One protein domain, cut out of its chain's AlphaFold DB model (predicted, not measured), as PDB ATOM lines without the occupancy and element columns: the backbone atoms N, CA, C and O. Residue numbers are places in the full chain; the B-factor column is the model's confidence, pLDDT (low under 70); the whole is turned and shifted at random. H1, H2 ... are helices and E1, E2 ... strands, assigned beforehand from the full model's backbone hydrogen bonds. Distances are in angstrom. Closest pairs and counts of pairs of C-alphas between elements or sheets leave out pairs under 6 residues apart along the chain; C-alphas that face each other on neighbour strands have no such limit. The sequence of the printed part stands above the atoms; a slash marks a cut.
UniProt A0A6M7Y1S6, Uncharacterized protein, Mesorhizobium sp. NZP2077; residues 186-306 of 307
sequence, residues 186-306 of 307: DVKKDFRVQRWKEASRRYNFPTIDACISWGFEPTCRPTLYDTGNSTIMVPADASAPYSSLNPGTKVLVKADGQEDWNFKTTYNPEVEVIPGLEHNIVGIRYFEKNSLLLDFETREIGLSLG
ATOM      1  N   ASP A 186     -80.302 -19.274  13.562       94.62
ATOM      2  CA  ASP A 186     -81.407 -18.326  13.694       94.62
ATOM      3  C   ASP A 186     -81.675 -17.927  15.145       94.62
ATOM      4  O   ASP A 186     -81.959 -16.759  15.397       94.62
ATOM      5  N   VAL A 187     -81.497 -18.851  16.097       94.94
ATOM      6  CA  VAL A 187     -81.690 -18.578  17.530       94.94
ATOM      7  C   VAL A 187     -80.705 -17.520  18.020       94.94
ATOM      8  O   VAL A 187     -81.070 -16.703  18.854       94.94
ATOM      9  N   LYS A 188     -79.485 -17.449  17.465       95.25
ATOM     10  CA  LYS A 188     -78.485 -16.437  17.854       95.25
ATOM     11  C   LYS A 188     -78.977 -14.997  17.674       95.25
ATOM     12  O   LYS A 188     -78.477 -14.115  18.362       95.25
ATOM     13  N   LYS A 189     -79.951 -14.748  16.789       94.88
ATOM     14  CA  LYS A 189     -80.528 -13.409  16.548       94.88
ATOM     15  C   LYS A 189     -81.288 -12.866  17.761       94.88
ATOM     16  O   LYS A 189     -81.384 -11.649  17.905       94.88
ATOM     17  N   ASP A 190     -81.763 -13.751  18.632       95.06
ATOM     18  CA  ASP A 190     -82.479 -13.396  19.861       95.06
ATOM     19  C   ASP A 190     -81.526 -13.092  21.029       95.06
ATOM     20  O   ASP A 190     -81.963 -12.719  22.122       95.06
ATOM     21  N   PHE A 191     -80.215 -13.241  20.811       96.88
ATOM     22  CA  PHE A 191     -79.171 -13.025  21.802       96.88
ATOM     23  C   PHE A 191     -78.213 -11.929  21.341       96.88
ATOM     24  O   PHE A 191     -77.916 -11.745  20.162       96.88
ATOM     25  N   ARG A 192     -77.642 -11.223  22.309       96.81
ATOM     26  CA  ARG A 192     -76.469 -10.378  22.087       96.81
ATOM     27  C   ARG A 192     -75.230 -11.251  22.243       96.81
ATOM     28  O   ARG A 192     -74.738 -11.475  23.351       96.81
ATOM     29  N   VAL A 193     -74.785 -11.800  21.120       96.69
ATOM     30  CA  VAL A 193     -73.706 -12.785  21.062       96.69
ATOM     31  C   VAL A 193     -72.341 -12.110  20.948       96.69
ATOM     32  O   VAL A 193     -72.165 -11.157  20.192       96.69
ATOM     33  N   GLN A 194     -71.361 -12.635  21.677       96.19
ATOM     34  CA  GLN A 194     -69.954 -12.268  21.543       96.19
ATOM     35  C   GLN A 194     -69.053 -13.463  21.835       96.19
ATOM     36  O   GLN A 194     -69.483 -14.456  22.415       96.19
ATOM     37  N   ARG A 195     -67.768 -13.372  21.483       95.06
ATOM     38  CA  ARG A 195     -66.800 -14.390  21.905       95.06
ATOM     39  C   ARG A 195     -66.646 -14.383  23.417       95.06
ATOM     40  O   ARG A 195     -66.422 -13.326  24.007       95.06
ATOM     41  N   TRP A 196     -66.719 -15.557  24.037       92.94
ATOM     42  CA  TRP A 196     -66.489 -15.635  25.474       92.94
ATOM     43  C   TRP A 196     -65.017 -15.441  25.822       92.94
ATOM     44  O   TRP A 196     -64.110 -15.772  25.050       92.94
ATOM     45  N   LYS A 197     -64.787 -14.945  27.035       90.38
ATOM     46  CA  LYS A 197     -63.471 -14.891  27.675       90.38
ATOM     47  C   LYS A 197     -63.402 -15.944  28.782       90.38
ATOM     48  O   LYS A 197     -64.408 -16.564  29.115       90.38
ATOM     49  N   GLU A 198     -62.219 -16.137  29.346       86.19
ATOM     50  CA  GLU A 198     -62.019 -16.905  30.575       86.19
ATOM     51  C   GLU A 198     -61.501 -15.940  31.643       86.19
ATOM     52  O   GLU A 198     -60.578 -15.171  31.365       86.19
ATOM     53  N   ALA A 199     -62.062 -15.981  32.857       80.69
ATOM     54  CA  ALA A 199     -61.604 -15.123  33.954       80.69
ATOM     55  C   ALA A 199     -60.119 -15.358  34.287       80.69
ATOM     56  O   ALA A 199     -59.368 -14.420  34.542       80.69
ATOM     57  N   SER A 200     -59.679 -16.621  34.270       79.75
ATOM     58  CA  SER A 200     -58.272 -17.013  34.358       79.75
ATOM     59  C   SER A 200     -58.101 -18.457  33.881       79.75
ATOM     60  O   SER A 200     -59.054 -19.226  33.905       79.75
ATOM     61  N   ARG A 201     -56.869 -18.883  33.560       72.50
ATOM     62  CA  ARG A 201     -56.562 -20.295  33.221       72.50
ATOM     63  C   ARG A 201     -56.834 -21.296  34.362       72.50
ATOM     64  O   ARG A 201     -56.734 -22.510  34.155       72.50
ATOM     65  N   ARG A 202     -57.068 -20.797  35.586       72.88
ATOM     66  CA  ARG A 202     -57.467 -21.607  36.749       72.88
ATOM     67  C   ARG A 202     -58.971 -21.867  36.757       72.88
ATOM     68  O   ARG A 202     -59.390 -22.874  37.319       72.88
ATOM     69  N   TYR A 203     -59.753 -20.973  36.159       73.75
ATOM     70  CA  TYR A 203     -61.199 -21.073  36.088       73.75
ATOM     71  C   TYR A 203     -61.621 -21.740  34.788       73.75
ATOM     72  O   TYR A 203     -61.118 -21.449  33.709       73.75
ATOM     73  N   ASN A 204     -62.559 -22.664  34.914       77.19
ATOM     74  CA  ASN A 204     -62.968 -23.551  33.844       77.19
ATOM     75  C   ASN A 204     -64.352 -23.135  33.341       77.19
ATOM     76  O   ASN A 204     -65.261 -23.958  33.342       77.19
ATOM     77  N   PHE A 205     -64.545 -21.859  32.989       91.44
ATOM     78  CA  PHE A 205     -65.841 -21.374  32.507       91.44
ATOM     79  C   PHE A 205     -65.779 -20.118  31.620       91.44
ATOM     80  O   PHE A 205     -64.930 -19.247  31.838       91.44
ATOM     81  N   PRO A 206     -66.692 -20.016  30.633       94.56
ATOM     82  CA  PRO A 206     -66.950 -18.799  29.868       94.56
ATOM     83  C   PRO A 206     -67.398 -17.628  30.748       94.56
ATOM     84  O   PRO A 206     -68.225 -17.789  31.645       94.56
ATOM     85  N   THR A 207     -66.907 -16.430  30.441       95.38
ATOM     86  CA  THR A 207     -67.304 -15.183  31.108       95.38
ATOM     87  C   THR A 207     -67.568 -14.050  30.126       95.38
ATOM     88  O   THR A 207     -66.963 -13.997  29.049       95.38
ATOM     89  N   ILE A 208     -68.393 -13.097  30.562       95.25
ATOM     90  CA  ILE A 208     -68.569 -11.767  29.962       95.25
ATOM     91  C   ILE A 208     -68.127 -10.724  30.988       95.25
ATOM     92  O   ILE A 208     -68.441 -10.862  32.166       95.25
ATOM     93  N   ASP A 209     -67.406  -9.682  30.578       95.62
ATOM     94  CA  ASP A 209     -67.078  -8.590  31.498       95.62
ATOM     95  C   ASP A 209     -68.358  -7.839  31.879       95.62
ATOM     96  O   ASP A 209     -69.131  -7.437  31.009       95.62
ATOM     97  N   ALA A 210     -68.600  -7.663  33.178       96.50
ATOM     98  CA  ALA A 210     -69.758  -6.918  33.654       96.50
ATOM     99  C   ALA A 210     -69.453  -6.116  34.917       96.50
ATOM    100  O   ALA A 210     -68.617  -6.489  35.744       96.50
ATOM    101  N   CYS A 211     -70.179  -5.014  35.058       97.25
ATOM    102  CA  CYS A 211     -70.158  -4.115  36.197       97.25
ATOM    103  C   CYS A 211     -71.456  -4.268  36.995       97.25
ATOM    104  O   CYS A 211     -72.541  -4.043  36.455       97.25
ATOM    105  N   ILE A 212     -71.350  -4.620  38.275       97.38
ATOM    106  CA  ILE A 212     -72.494  -4.757  39.187       97.38
ATOM    107  C   ILE A 212     -72.465  -3.601  40.191       97.38
ATOM    108  O   ILE A 212     -71.417  -3.309  40.767       97.38
ATOM    109  N   SER A 213     -73.595  -2.916  40.387       96.31
ATOM    110  CA  SER A 213     -73.691  -1.737  41.264       96.31
ATOM    111  C   SER A 213     -75.031  -1.641  41.997       96.31
ATOM    112  O   SER A 213     -76.052  -2.130  41.509       96.31
ATOM    113  N   TRP A 214     -75.027  -1.001  43.171       94.19
ATOM    114  CA  TRP A 214     -76.208  -0.814  44.030       94.19
ATOM    115  C   TRP A 214     -76.163   0.503  44.830       94.19
ATOM    116  O   TRP A 214     -76.333   0.531  46.047       94.19
ATOM    117  N   GLY A 215     -75.930   1.625  44.141       80.38
ATOM    118  CA  GLY A 215     -75.863   2.963  44.757       80.38
ATOM    119  C   GLY A 215     -74.459   3.424  45.171       80.38
ATOM    120  O   GLY A 215     -74.323   4.517  45.710       80.38
ATOM    121  N   PHE A 216     -73.430   2.625  44.878       76.31
ATOM    122  CA  PHE A 216     -72.004   2.941  45.043       76.31
ATOM    123  C   PHE A 216     -71.246   2.728  43.724       76.31
ATOM    124  O   PHE A 216     -71.863   2.400  42.704       76.31
ATOM    125  N   GLU A 217     -69.920   2.908  43.745       84.62
ATOM    126  CA  GLU A 217     -69.056   2.604  42.602       84.62
ATOM    127  C   GLU A 217     -69.271   1.161  42.102       84.62
ATOM    128  O   GLU A 217     -69.384   0.229  42.906       84.62
ATOM    129  N   PRO A 218     -69.365   0.956  40.776       91.19
ATOM    130  CA  PRO A 218     -69.580  -0.363  40.206       91.19
ATOM    131  C   PRO A 218     -68.374  -1.281  40.415       91.19
ATOM    132  O   PRO A 218     -67.227  -0.880  40.232       91.19
ATOM    133  N   THR A 219     -68.638  -2.558  40.686       93.06
ATOM    134  CA  THR A 219     -67.609  -3.605  40.674       93.06
ATOM    135  C   THR A 219     -67.573  -4.274  39.305       93.06
ATOM    136  O   THR A 219     -68.478  -5.034  38.955       93.06
ATOM    137  N   CYS A 220     -66.533  -3.978  38.523       95.12
ATOM    138  CA  CYS A 220     -66.358  -4.477  37.159       95.12
ATOM    139  C   CYS A 220     -65.351  -5.630  37.108       95.12
ATOM    140  O   CYS A 220     -64.173  -5.438  37.414       95.12
ATOM    141  N   ARG A 221     -65.806  -6.825  36.721       95.62
ATOM    142  CA  ARG A 221     -64.987  -8.046  36.636       95.62
ATOM    143  C   ARG A 221     -65.506  -8.979  35.532       95.62
ATOM    144  O   ARG A 221     -66.672  -8.859  35.138       95.62
ATOM    145  N   PRO A 222     -64.694  -9.955  35.083       95.81
ATOM    146  CA  PRO A 222     -65.218 -11.111  34.369       95.81
ATOM    147  C   PRO A 222     -66.380 -11.718  35.160       95.81
ATOM    148  O   PRO A 222     -66.285 -11.874  36.377       95.81
ATOM    149  N   THR A 223     -67.488 -12.004  34.488       97.25
ATOM    150  CA  THR A 223     -68.741 -12.433  35.113       97.25
ATOM    151  C   THR A 223     -69.186 -13.766  34.538       97.25
ATOM    152  O   THR A 223     -69.354 -13.912  33.325       97.25
ATOM    153  N   LEU A 224     -69.362 -14.735  35.430       96.69
ATOM    154  CA  LEU A 224     -69.942 -16.044  35.160       96.69
ATOM    155  C   LEU A 224     -71.464 -15.976  35.335       96.69
ATOM    156  O   LEU A 224     -71.941 -15.390  36.302       96.69
ATOM    157  N   TYR A 225     -72.217 -16.624  34.447       97.50
ATOM    158  CA  TYR A 225     -73.658 -16.845  34.594       97.50
ATOM    159  C   TYR A 225     -73.893 -18.304  34.979       97.50
ATOM    160  O   TYR A 225     -73.689 -19.196  34.159       97.50
ATOM    161  N   ASP A 226     -74.290 -18.539  36.227       97.19
ATOM    162  CA  ASP A 226     -74.197 -19.846  36.870       97.19
ATOM    163  C   ASP A 226     -75.550 -20.405  37.332       97.19
ATOM    164  O   ASP A 226     -76.163 -19.934  38.290       97.19
ATOM    165  N   THR A 227     -76.008 -21.477  36.689       96.50
ATOM    166  CA  THR A 227     -77.214 -22.215  37.095       96.50
ATOM    167  C   THR A 227     -77.032 -23.013  38.392       96.50
ATOM    168  O   THR A 227     -78.028 -23.345  39.056       96.50
ATOM    169  N   GLY A 228     -75.780 -23.305  38.757       94.75
ATOM    170  CA  GLY A 228     -75.366 -23.990  39.974       94.75
ATOM    171  C   GLY A 228     -75.314 -23.084  41.205       94.75
ATOM    172  O   GLY A 228     -75.345 -23.594  42.320       94.75
ATOM    173  N   ASN A 229     -75.335 -21.756  41.037       94.69
ATOM    174  CA  ASN A 229     -75.267 -20.810  42.152       94.69
ATOM    175  C   ASN A 229     -76.642 -20.209  42.487       94.69
ATOM    176  O   ASN A 229     -77.396 -19.779  41.611       94.69
ATOM    177  N   SER A 230     -77.010 -20.169  43.769       91.50
ATOM    178  CA  SER A 230     -78.304 -19.617  44.206       91.50
ATOM    179  C   SER A 230     -78.330 -18.095  44.303       91.50
ATOM    180  O   SER A 230     -79.408 -17.514  44.275       91.50
ATOM    181  N   THR A 231     -77.172 -17.457  44.423       95.69
ATOM    182  CA  THR A 231     -77.045 -16.020  44.683       95.69
ATOM    183  C   THR A 231     -76.253 -15.330  43.582       95.69
ATOM    184  O   THR A 231     -75.739 -15.956  42.654       95.69
ATOM    185  N   ILE A 232     -76.165 -14.012  43.662       97.56
ATOM    186  CA  ILE A 232     -75.213 -13.223  42.891       97.56
ATOM    187  C   ILE A 232     -74.042 -12.914  43.821       97.56
ATOM    188  O   ILE A 232     -74.250 -12.390  44.910       97.56
ATOM    189  N   MET A 233     -72.819 -13.234  43.416       97.19
ATOM    190  CA  MET A 233     -71.611 -12.988  44.200       97.19
ATOM    191  C   MET A 233     -70.777 -11.907  43.525       97.19
ATOM    192  O   MET A 233     -70.444 -12.010  42.343       97.19
ATOM    193  N   VAL A 234     -70.442 -10.878  44.292       96.44
ATOM    194  CA  VAL A 234     -69.646  -9.731  43.857       96.44
ATOM    195  C   VAL A 234     -68.361  -9.706  44.684       96.44
ATOM    196  O   VAL A 234     -68.419  -9.894  45.898       96.44
ATOM    197  N   PRO A 235     -67.190  -9.506  44.073       94.81
ATOM    198  CA  PRO A 235     -65.937  -9.547  44.795       94.81
ATOM    199  C   PRO A 235     -65.684  -8.280  45.606       94.81
ATOM    200  O   PRO A 235     -66.018  -7.172  45.191       94.81
ATOM    201  N   ALA A 236     -65.010  -8.458  46.735       93.75
ATOM    202  CA  ALA A 236     -64.399  -7.398  47.523       93.75
ATOM    203  C   ALA A 236     -62.923  -7.711  47.795       93.75
ATOM    204  O   ALA A 236     -62.448  -8.824  47.553       93.75
ATOM    205  N   ASP A 237     -62.194  -6.720  48.310       92.50
ATOM    206  CA  ASP A 237     -60.828  -6.917  48.794       92.50
ATOM    207  C   ASP A 237     -60.764  -8.075  49.808       92.50
ATOM    208  O   ASP A 237     -61.692  -8.274  50.591       92.50
ATOM    209  N   ALA A 238     -59.675  -8.847  49.802       92.62
ATOM    210  CA  ALA A 238     -59.522 -10.010  50.679       92.62
ATOM    211  C   ALA A 238     -59.542  -9.658  52.179       92.62
ATOM    212  O   ALA A 238     -59.850 -10.517  53.002       92.62
ATOM    213  N   SER A 239     -59.223  -8.411  52.538       94.19
ATOM    214  CA  SER A 239     -59.299  -7.902  53.911       94.19
ATOM    215  C   SER A 239     -60.704  -7.460  54.331       94.19
ATOM    216  O   SER A 239     -60.953  -7.264  55.523       94.19
ATOM    217  N   ALA A 240     -61.627  -7.297  53.379       93.50
ATOM    218  CA  ALA A 240     -62.993  -6.890  53.672       93.50
ATOM    219  C   ALA A 240     -63.758  -8.015  54.394       93.50
ATOM    220  O   ALA A 240     -63.492  -9.197  54.166       93.50
ATOM    221  N   PRO A 241     -64.733  -7.688  55.256       94.12
ATOM    222  CA  PRO A 241     -65.630  -8.692  55.806       94.12
ATOM    223  C   PRO A 241     -66.621  -9.177  54.742       94.12
ATOM    224  O   PRO A 241     -67.053  -8.417  53.874       94.12
ATOM    225  N   TYR A 242     -67.041 -10.436  54.862       95.50
ATOM    226  CA  TYR A 242     -68.213 -10.928  54.142       95.50
ATOM    227  C   TYR A 242     -69.442 -10.076  54.484       95.50
ATOM    228  O   TYR A 242     -69.676  -9.748  55.651       95.50
ATOM    229  N   SER A 243     -70.246  -9.744  53.476       95.81
ATOM    230  CA  SER A 243     -71.528  -9.063  53.669       95.81
ATOM    231  C   SER A 243     -72.529  -9.429  52.572       95.81
ATOM    232  O   SER A 243     -72.180 -10.067  51.580       95.81
ATOM    233  N   SER A 244     -73.790  -9.039  52.746       97.12
ATOM    234  CA  SER A 244     -74.842  -9.221  51.747       97.12
ATOM    235  C   SER A 244     -75.744  -7.994  51.676       97.12
ATOM    236  O   SER A 244     -75.829  -7.199  52.617       97.12
ATOM    237  N   LEU A 245     -76.418  -7.820  50.541       95.94
ATOM    238  CA  LEU A 245     -77.367  -6.727  50.365       95.94
ATOM    239  C   LEU A 245     -78.705  -7.063  51.018       95.94
ATOM    240  O   LEU A 245     -79.229  -8.170  50.885       95.94
ATOM    241  N   ASN A 246     -79.303  -6.062  51.662       96.00
ATOM    242  CA  ASN A 246     -80.641  -6.193  52.224       96.00
ATOM    243  C   ASN A 246     -81.686  -6.379  51.113       96.00
ATOM    244  O   ASN A 246     -81.519  -5.816  50.020       96.00
ATOM    245  N   PRO A 247     -82.800  -7.087  51.386       96.56
ATOM    246  CA  PRO A 247     -83.952  -7.104  50.497       96.56
ATOM    247  C   PRO A 247     -84.439  -5.682  50.212       96.56
ATOM    248  O   PRO A 247     -84.446  -4.809  51.079       96.56
ATOM    249  N   GLY A 248     -84.863  -5.445  48.981       96.50
ATOM    250  CA  GLY A 248     -85.323  -4.151  48.514       96.50
ATOM    251  C   GLY A 248     -84.242  -3.241  47.923       96.50
ATOM    252  O   GLY A 248     -84.560  -2.132  47.487       96.50
ATOM    253  N   THR A 249     -83.000  -3.702  47.850       97.19
ATOM    254  CA  THR A 249     -81.894  -2.966  47.230       97.19
ATOM    255  C   THR A 249     -82.022  -3.024  45.710       97.19
ATOM    256  O   THR A 249     -82.243  -4.095  45.148       97.19
ATOM    257  N   LYS A 250     -81.914  -1.874  45.033       97.06
ATOM    258  CA  LYS A 250     -81.877  -1.815  43.565       97.06
ATOM    259  C   LYS A 250     -80.472  -2.155  43.088       97.06
ATOM    260  O   LYS A 250     -79.513  -1.541  43.549       97.06
ATOM    261  N   VAL A 251     -80.378  -3.095  42.161       97.56
ATOM    262  CA  VAL A 251     -79.121  -3.581  41.597       97.56
ATOM    263  C   VAL A 251     -79.168  -3.407  40.087       97.56
ATOM    264  O   VAL A 251     -80.181  -3.715  39.452       97.56
ATOM    265  N   LEU A 252     -78.067  -2.909  39.534       97.25
ATOM    266  CA  LEU A 252     -77.848  -2.728  38.106       97.25
ATOM    267  C   LEU A 252     -76.631  -3.547  37.681       97.25
ATOM    268  O   LEU A 252     -75.546  -3.389  38.249       97.25
ATOM    269  N   VAL A 253     -76.824  -4.389  36.669       97.31
ATOM    270  CA  VAL A 253     -75.787  -5.182  36.010       97.31
ATOM    271  C   VAL A 253     -75.624  -4.666  34.584       97.31
ATOM    272  O   VAL A 253     -76.546  -4.764  33.774       97.31
ATOM    273  N   LYS A 254     -74.439  -4.134  34.282       96.75
ATOM    274  CA  LYS A 254     -74.044  -3.715  32.933       96.75
ATOM    275  C   LYS A 254     -73.020  -4.689  32.385       96.75
ATOM    276  O   LYS A 254     -71.872  -4.659  32.822       96.75
ATOM    277  N   ALA A 255     -73.434  -5.558  31.474       95.81
ATOM    278  CA  ALA A 255     -72.542  -6.504  30.815       95.81
ATOM    279  C   ALA A 255     -72.104  -5.967  29.443       95.81
ATOM    280  O   ALA A 255     -72.876  -5.301  28.752       95.81
ATOM    281  N   ASP A 256     -70.856  -6.232  29.063       93.94
ATOM    282  CA  ASP A 256     -70.264  -5.718  27.826       93.94
ATOM    283  C   ASP A 256     -71.043  -6.191  26.586       93.94
ATOM    284  O   ASP A 256     -71.258  -7.393  26.396       93.94
ATOM    285  N   GLY A 257     -71.495  -5.235  25.767       90.50
ATOM    286  CA  GLY A 257     -72.329  -5.483  24.585       90.50
ATOM    287  C   GLY A 257     -73.786  -5.879  24.870       90.50
ATOM    288  O   GLY A 257     -74.471  -6.338  23.955       90.50
ATOM    289  N   GLN A 258     -74.265  -5.724  26.109       92.69
ATOM    290  CA  GLN A 258     -75.576  -6.202  26.565       92.69
ATOM    291  C   GLN A 258     -76.520  -5.067  26.963       92.69
ATOM    292  O   GLN A 258     -76.102  -3.938  27.212       92.69
ATOM    293  N   GLU A 259     -77.809  -5.387  27.061       93.19
ATOM    294  CA  GLU A 259     -78.791  -4.500  27.687       93.19
ATOM    295  C   GLU A 259     -78.608  -4.465  29.216       93.19
ATOM    296  O   GLU A 259     -78.237  -5.462  29.840       93.19
ATOM    297  N   ASP A 260     -78.886  -3.307  29.822       95.50
ATOM    298  CA  ASP A 260     -78.758  -3.089  31.265       95.50
ATOM    299  C   ASP A 260     -79.806  -3.918  32.032       95.50
ATOM    300  O   ASP A 260     -81.009  -3.631  31.997       95.50
ATOM    301  N   TRP A 261     -79.359  -4.917  32.797       96.88
ATOM    302  CA  TRP A 261     -80.248  -5.722  33.632       96.88
ATOM    303  C   TRP A 261     -80.419  -5.087  35.011       96.88
ATOM    304  O   TRP A 261     -79.464  -4.911  35.767       96.88
ATOM    305  N   ASN A 262     -81.662  -4.750  35.346       95.31
ATOM    306  CA  ASN A 262     -82.021  -4.084  36.590       95.31
ATOM    307  C   ASN A 262     -82.997  -4.942  37.389       95.31
ATOM    308  O   ASN A 262     -83.995  -5.425  36.852       95.31
ATOM    309  N   PHE A 263     -82.761  -5.079  38.689       95.31
ATOM    310  CA  PHE A 263     -83.695  -5.759  39.581       95.31
ATOM    311  C   PHE A 263     -83.656  -5.171  40.991       95.31
ATOM    312  O   PHE A 263     -82.803  -4.359  41.349       95.31
ATOM    313  N   LYS A 264     -84.638  -5.568  41.798       96.12
ATOM    314  CA  LYS A 264     -84.693  -5.279  43.229       96.12
ATOM    315  C   LYS A 264     -84.524  -6.600  43.970       96.12
ATOM    316  O   LYS A 264     -85.201  -7.566  43.610       96.12
ATOM    317  N   THR A 265     -83.642  -6.643  44.964       96.25
ATOM    318  CA  THR A 265     -83.473  -7.832  45.807       96.25
ATOM    319  C   THR A 265     -84.763  -8.123  46.578       96.25
ATOM    320  O   THR A 265     -85.528  -7.219  46.925       96.25
ATOM    321  N   THR A 266     -85.024  -9.394  46.830       93.44
ATOM    322  CA  THR A 266     -86.280  -9.948  47.345       93.44
ATOM    323  C   THR A 266     -86.064 -10.903  48.513       93.44
ATOM    324  O   THR A 266     -86.956 -11.036  49.346       93.44
ATOM    325  N   TYR A 267     -84.880 -11.508  48.627       90.69
ATOM    326  CA  TYR A 267     -84.481 -12.356  49.750       90.69
ATOM    327  C   TYR A 267     -83.043 -12.044  50.188       90.69
ATOM    328  O   TYR A 267     -82.348 -11.247  49.559       90.69
ATOM    329  N   ASN A 268     -82.620 -12.620  51.316       91.88
ATOM    330  CA  ASN A 268     -81.279 -12.436  51.866       91.88
ATOM    331  C   ASN A 268     -80.659 -13.803  52.220       91.88
ATOM    332  O   ASN A 268     -81.288 -14.537  52.986       91.88
ATOM    333  N   PRO A 269     -79.458 -14.135  51.713       94.00
ATOM    334  CA  PRO A 269     -78.708 -13.384  50.703       94.00
ATOM    335  C   PRO A 269     -79.242 -13.631  49.283       94.00
ATOM    336  O   PRO A 269     -79.422 -14.773  48.878       94.00
ATOM    337  N   GLU A 270     -79.472 -12.562  48.517       95.62
ATOM    338  CA  GLU A 270     -79.640 -12.626  47.050       95.62
ATOM    339  C   GLU A 270     -78.397 -12.090  46.330       95.62
ATOM    340  O   GLU A 270     -77.993 -12.638  45.309       95.62
ATOM    341  N   VAL A 271     -77.765 -11.052  46.891       97.31
ATOM    342  CA  VAL A 271     -76.473 -10.523  46.443       97.31
ATOM    343  C   VAL A 271     -75.502 -10.536  47.617       97.31
ATOM    344  O   VAL A 271     -75.786  -9.949  48.664       97.31
ATOM    345  N   GLU A 272     -74.369 -11.195  47.431       97.31
ATOM    346  CA  GLU A 272     -73.302 -11.368  48.411       97.31
ATOM    347  C   GLU A 272     -72.048 -10.624  47.965       97.31
ATOM    348  O   GLU A 272     -71.712 -10.596  46.781       97.31
ATOM    349  N   VAL A 273     -71.337 -10.051  48.928       96.12
ATOM    350  CA  VAL A 273     -70.041  -9.408  48.741       96.12
ATOM    351  C   VAL A 273     -68.984 -10.326  49.351       96.12
ATOM    352  O   VAL A 273     -68.908 -10.477  50.573       96.12
ATOM    353  N   ILE A 274     -68.206 -10.976  48.485       95.50
ATOM    354  CA  ILE A 274     -67.286 -12.059  48.836       95.50
ATOM    355  C   ILE A 274     -65.836 -11.547  48.837       95.50
ATOM    356  O   ILE A 274     -65.315 -11.182  47.777       95.50
ATOM    357  N   PRO A 275     -65.148 -11.552  49.991       94.31
ATOM    358  CA  PRO A 275     -63.741 -11.165  50.076       94.31
ATOM    359  C   PRO A 275     -62.838 -12.101  49.266       94.31
ATOM    360  O   PRO A 275     -62.935 -13.323  49.375       94.31
ATOM    361  N   GLY A 276     -61.939 -11.527  48.463       91.12
ATOM    362  CA  GLY A 276     -60.918 -12.274  47.718       91.12
ATOM    363  C   GLY A 276     -61.435 -13.067  46.512       91.12
ATOM    364  O   GLY A 276     -60.669 -13.810  45.902       91.12
ATOM    365  N   LEU A 277     -62.712 -12.919  46.147       91.88
ATOM    366  CA  LEU A 277     -63.243 -13.477  44.906       91.88
ATOM    367  C   LEU A 277     -62.638 -12.727  43.696       91.88
ATOM    368  O   LEU A 277     -62.465 -11.511  43.726       91.88
ATOM    369  N   GLU A 278     -62.289 -13.440  42.623       91.38
ATOM    370  CA  GLU A 278     -61.591 -12.844  41.463       91.38
ATOM    371  C   GLU A 278     -62.539 -12.428  40.316       91.38
ATOM    372  O   GLU A 278     -62.138 -11.708  39.401       91.38
ATOM    373  N   HIS A 279     -63.795 -12.876  40.351       94.19
ATOM    374  CA  HIS A 279     -64.798 -12.702  39.296       94.19
ATOM    375  C   HIS A 279     -66.190 -12.476  39.899       94.19
ATOM    376  O   HIS A 279     -66.411 -12.749  41.073       94.19
ATOM    377  N   ASN A 280     -67.144 -11.984  39.113       96.75
ATOM    378  CA  ASN A 280     -68.546 -11.973  39.529       96.75
ATOM    379  C   ASN A 280     -69.197 -13.324  39.204       96.75
ATOM    380  O   ASN A 280     -68.872 -13.945  38.188       96.75
ATOM    381  N   ILE A 281     -70.180 -13.728  40.004       97.06
ATOM    382  CA  ILE A 281     -71.067 -14.856  39.696       97.06
ATOM    383  C   ILE A 281     -72.497 -14.337  39.695       97.06
ATOM    384  O   ILE A 281     -72.969 -13.801  40.691       97.06
ATOM    385  N   VAL A 282     -73.202 -14.500  38.585       97.88
ATOM    386  CA  VAL A 282     -74.624 -14.206  38.450       97.88
ATOM    387  C   VAL A 282     -75.375 -15.527  38.490       97.88
ATOM    388  O   VAL A 282     -75.370 -16.284  37.524       97.88
ATOM    389  N   GLY A 283     -75.992 -15.816  39.633       96.50
ATOM    390  CA  GLY A 283     -76.683 -17.077  39.852       96.50
ATOM    391  C   GLY A 283     -78.100 -17.134  39.289       96.50
ATOM    392  O   GLY A 283     -78.507 -16.396  38.387       96.50
ATOM    393  N   ILE A 284     -78.889 -18.007  39.907       93.94
ATOM    394  CA  ILE A 284     -80.196 -18.451  39.426       93.94
ATOM    395  C   ILE A 284     -81.202 -17.331  39.119       93.94
ATOM    396  O   ILE A 284     -82.042 -17.489  38.235       93.94
ATOM    397  N   ARG A 285     -81.094 -16.187  39.804       94.94
ATOM    398  CA  ARG A 285     -81.969 -15.024  39.624       94.94
ATOM    399  C   ARG A 285     -82.018 -14.525  38.178       94.94
ATOM    400  O   ARG A 285     -83.070 -14.087  37.726       94.94
ATOM    401  N   TYR A 286     -80.905 -14.599  37.448       96.81
ATOM    402  CA  TYR A 286     -80.862 -14.198  36.042       96.81
ATOM    403  C   TYR A 286     -81.774 -15.074  35.179       96.81
ATOM    404  O   TYR A 286     -82.595 -14.570  34.415       96.81
ATOM    405  N   PHE A 287     -81.693 -16.388  35.367       96.88
ATOM    406  CA  PHE A 287     -82.376 -17.378  34.537       96.88
ATOM    407  C   PHE A 287     -83.899 -17.398  34.715       96.88
ATOM    408  O   PHE A 287     -84.599 -17.996  33.906       96.88
ATOM    409  N   GLU A 288     -84.444 -16.738  35.743       94.81
ATOM    410  CA  GLU A 288     -85.898 -16.625  35.945       94.81
ATOM    411  C   GLU A 288     -86.620 -15.987  34.756       94.81
ATOM    412  O   GLU A 288     -87.755 -16.352  34.446       94.81
ATOM    413  N   LYS A 289     -85.965 -15.011  34.122       95.88
ATOM    414  CA  LYS A 289     -86.511 -14.248  32.996       95.88
ATOM    415  C   LYS A 289     -85.579 -14.191  31.800       95.88
ATOM    416  O   LYS A 289     -86.047 -13.936  30.703       95.88
ATOM    417  N   ASN A 290     -84.289 -14.408  32.003       97.56
ATOM    418  CA  ASN A 290     -83.288 -14.185  30.977       97.56
ATOM    419  C   ASN A 290     -82.742 -15.514  30.458       97.56
ATOM    420  O   ASN A 290     -82.832 -16.549  31.125       97.56
ATOM    421  N   SER A 291     -82.147 -15.456  29.275       97.81
ATOM    422  CA  SER A 291     -81.651 -16.616  28.544       97.81
ATOM    423  C   SER A 291     -80.136 -16.548  28.382       97.81
ATOM    424  O   SER A 291     -79.566 -15.470  28.206       97.81
ATOM    425  N   LEU A 292     -79.491 -17.712  28.387       98.06
ATOM    426  CA  LEU A 292     -78.050 -17.875  28.175       98.06
ATOM    427  C   LEU A 292     -77.819 -18.813  26.994       98.06
ATOM    428  O   LEU A 292     -78.436 -19.869  26.936       98.06
ATOM    429  N   LEU A 293     -76.902 -18.476  26.097       98.00
ATOM    430  CA  LEU A 293     -76.491 -19.309  24.968       98.00
ATOM    431  C   LEU A 293     -74.982 -19.504  25.001       98.00
ATOM    432  O   LEU A 293     -74.249 -18.531  25.157       98.00
ATOM    433  N   LEU A 294     -74.524 -20.740  24.818       97.69
ATOM    434  CA  LEU A 294     -73.122 -21.078  24.599       97.69
ATOM    435  C   LEU A 294     -73.000 -21.883  23.305       97.69
ATOM    436  O   LEU A 294     -73.554 -22.976  23.196       97.69
ATOM    437  N   ASP A 295     -72.215 -21.370  22.368       97.00
ATOM    438  CA  ASP A 295     -71.843 -22.042  21.129       97.00
ATOM    439  C   ASP A 295     -70.385 -22.503  21.191       97.00
ATOM    440  O   ASP A 295     -69.453 -21.702  21.306       97.00
ATOM    441  N   PHE A 296     -70.184 -23.814  21.142       95.19
ATOM    442  CA  PHE A 296     -68.881 -24.442  21.324       95.19
ATOM    443  C   PHE A 296     -68.027 -24.423  20.058       95.19
ATOM    444  O   PHE A 296     -66.801 -24.446  20.174       95.19
ATOM    445  N   GLU A 297     -68.639 -24.344  18.877       93.00
ATOM    446  CA  GLU A 297     -67.920 -24.299  17.602       93.00
ATOM    447  C   GLU A 297     -67.312 -22.915  17.373       93.00
ATOM    448  O   GLU A 297     -66.122 -22.779  17.070       93.00
ATOM    449  N   THR A 298     -68.107 -21.864  17.577       94.88
ATOM    450  CA  THR A 298     -67.668 -20.477  17.364       94.88
ATOM    451  C   THR A 298     -67.041 -19.842  18.606       94.88
ATOM    452  O   THR A 298     -66.420 -18.774  18.506       94.88
ATOM    453  N   ARG A 299     -67.127 -20.524  19.760       95.31
ATOM    454  CA  ARG A 299     -66.703 -20.053  21.091       95.31
ATOM    455  C   ARG A 299     -67.420 -18.772  21.505       95.31
ATOM    456  O   ARG A 299     -66.802 -17.804  21.964       95.31
ATOM    457  N   GLU A 300     -68.727 -18.763  21.299       96.69
ATOM    458  CA  GLU A 300     -69.582 -17.611  21.535       96.69
ATOM    459  C   GLU A 300     -70.487 -17.806  22.750       96.69
ATOM    460  O   GLU A 300     -71.019 -18.884  22.999       96.69
ATOM    461  N   ILE A 301     -70.671 -16.732  23.508       97.50
ATOM    462  CA  ILE A 301     -71.632 -16.613  24.597       97.50
ATOM    463  C   ILE A 301     -72.657 -15.542  24.227       97.50
ATOM    464  O   ILE A 301     -72.303 -14.457  23.762       97.50
ATOM    465  N   GLY A 302     -73.932 -15.853  24.419       97.00
ATOM    466  CA  GLY A 302     -75.050 -14.956  24.176       97.00
ATOM    467  C   GLY A 302     -75.880 -14.773  25.433       97.00
ATOM    468  O   GLY A 302     -76.175 -15.740  26.134       97.00
ATOM    469  N   LEU A 303     -76.289 -13.537  25.691       97.75
ATOM    470  CA  LEU A 303     -77.257 -13.203  26.729       97.75
ATOM    471  C   LEU A 303     -78.482 -12.559  26.086       97.75
ATOM    472  O   LEU A 303     -78.378 -11.868  25.069       97.75
ATOM    473  N   SER A 304     -79.646 -12.798  26.678       97.12
ATOM    474  CA  SER A 304     -80.902 -12.178  26.260       97.12
ATOM    475  C   SER A 304     -81.758 -11.882  27.481       97.12
ATOM    476  O   SER A 304     -81.894 -12.736  28.359       97.12
ATOM    477  N   LEU A 305     -82.299 -10.668  27.569       96.12
ATOM    478  CA  LEU A 305     -83.188 -10.277  28.660       96.12
ATOM    479  C   LEU A 305     -84.638 -10.585  28.287       96.12
ATOM    480  O   LEU A 305     -85.095 -10.212  27.209       96.12
ATOM    481  N   GLY A 306     -85.372 -11.232  29.193       87.94
ATOM    482  CA  GLY A 306     -86.820 -11.386  29.056       87.94
ATOM    483  C   GLY A 306     -87.529 -10.203  29.696       87.94
ATOM    484  O   GLY A 306     -87.615 -10.120  30.927       87.94
TER     485      GLY A 306
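What this domain is: This is residues 186 to 306 of the 307 residues of an uncharacterized protein of Mesorhizobium sp. NZP2077 (UniProt A0A6M7Y1S6). One strongly curled sheet, like part of a barrel, folds back on itself so that E6, E5 and E2 face E8, E4 and E7 across the hinge strand E3; at one end of the domain sits a small second sheet of E1, E10 and E9, made from both ends of the printed part, with the short helix H1 over it. The 121 printed residues run H1, then E1 to E10; the large sheet is mixed, in the order E6, E5, E2, E3, E8, E4, E7, and the small one is antiparallel, in the order E1, E10, E9. The class is mostly strand, though under half of the residues are in named elements. The whole is compact, with a radius of gyration of the C-alphas of 14.1 A and spans of 43 by 32 by 25 A.

How they stand to each other: H1, residues 187 to 190, is on the sheet of E1, residues 192 to 195, E10, residues 300 to 304, and E9, residues 291 to 295, at a height over the sheet of 8.6 A. H1 is too short for an O i to N i+4 pair; its one O i to N i+3 pair is within range. N 194 and O 301 are 2.9 A apart between E1 and E10, and N 293 and O 302 2.8 A in the hairpin of E9 and E10. E2, residues 206 to 213, bends by 55 degrees at residue 209; its closest C-alphas to E10 are Pro 206 and Ile 301, 7.4 A. E2 forms a hairpin with E3, residues 219 to 225, with N 210 and O 221 at 3.0 A. E3 is parallel to E8, residues 280 to 282, with N 282 and O 224 at 2.8 A. E4, residues 232 to 236, is antiparallel to E8, with N 233 and O 281 at 2.8 A, and parallel to E7, residues 271 to 275, with N 234 and O 272 at 2.8 A. E5, residues 250 to 255, is antiparallel to E2, with N 211 and O 254 at 2.8 A, and forms a hairpin with E6, residues 261 to 264, with N 253 and O 261 at 2.8 A.

Where its parts are: H1 begins at C-alpha 187, (-81.690, -18.578, 17.530), and is 5.7 A long. The longer strands are E2, 21.6 A, E5, 16.5 A, and E3, 15.8 A; E8 is 6.6 A. C-alpha 304, where E10 ends, is at (-80.902, -12.178, 26.260).

The domain as a whole: The C-alphas farthest apart are those of Asp 186 and Ser 239, 47.1 A. The printed part has no cut. The one long link is E4 to E5, residues 237 to 249. No printed residue is under 70, and the mean pLDDT of the printed part is 93.9.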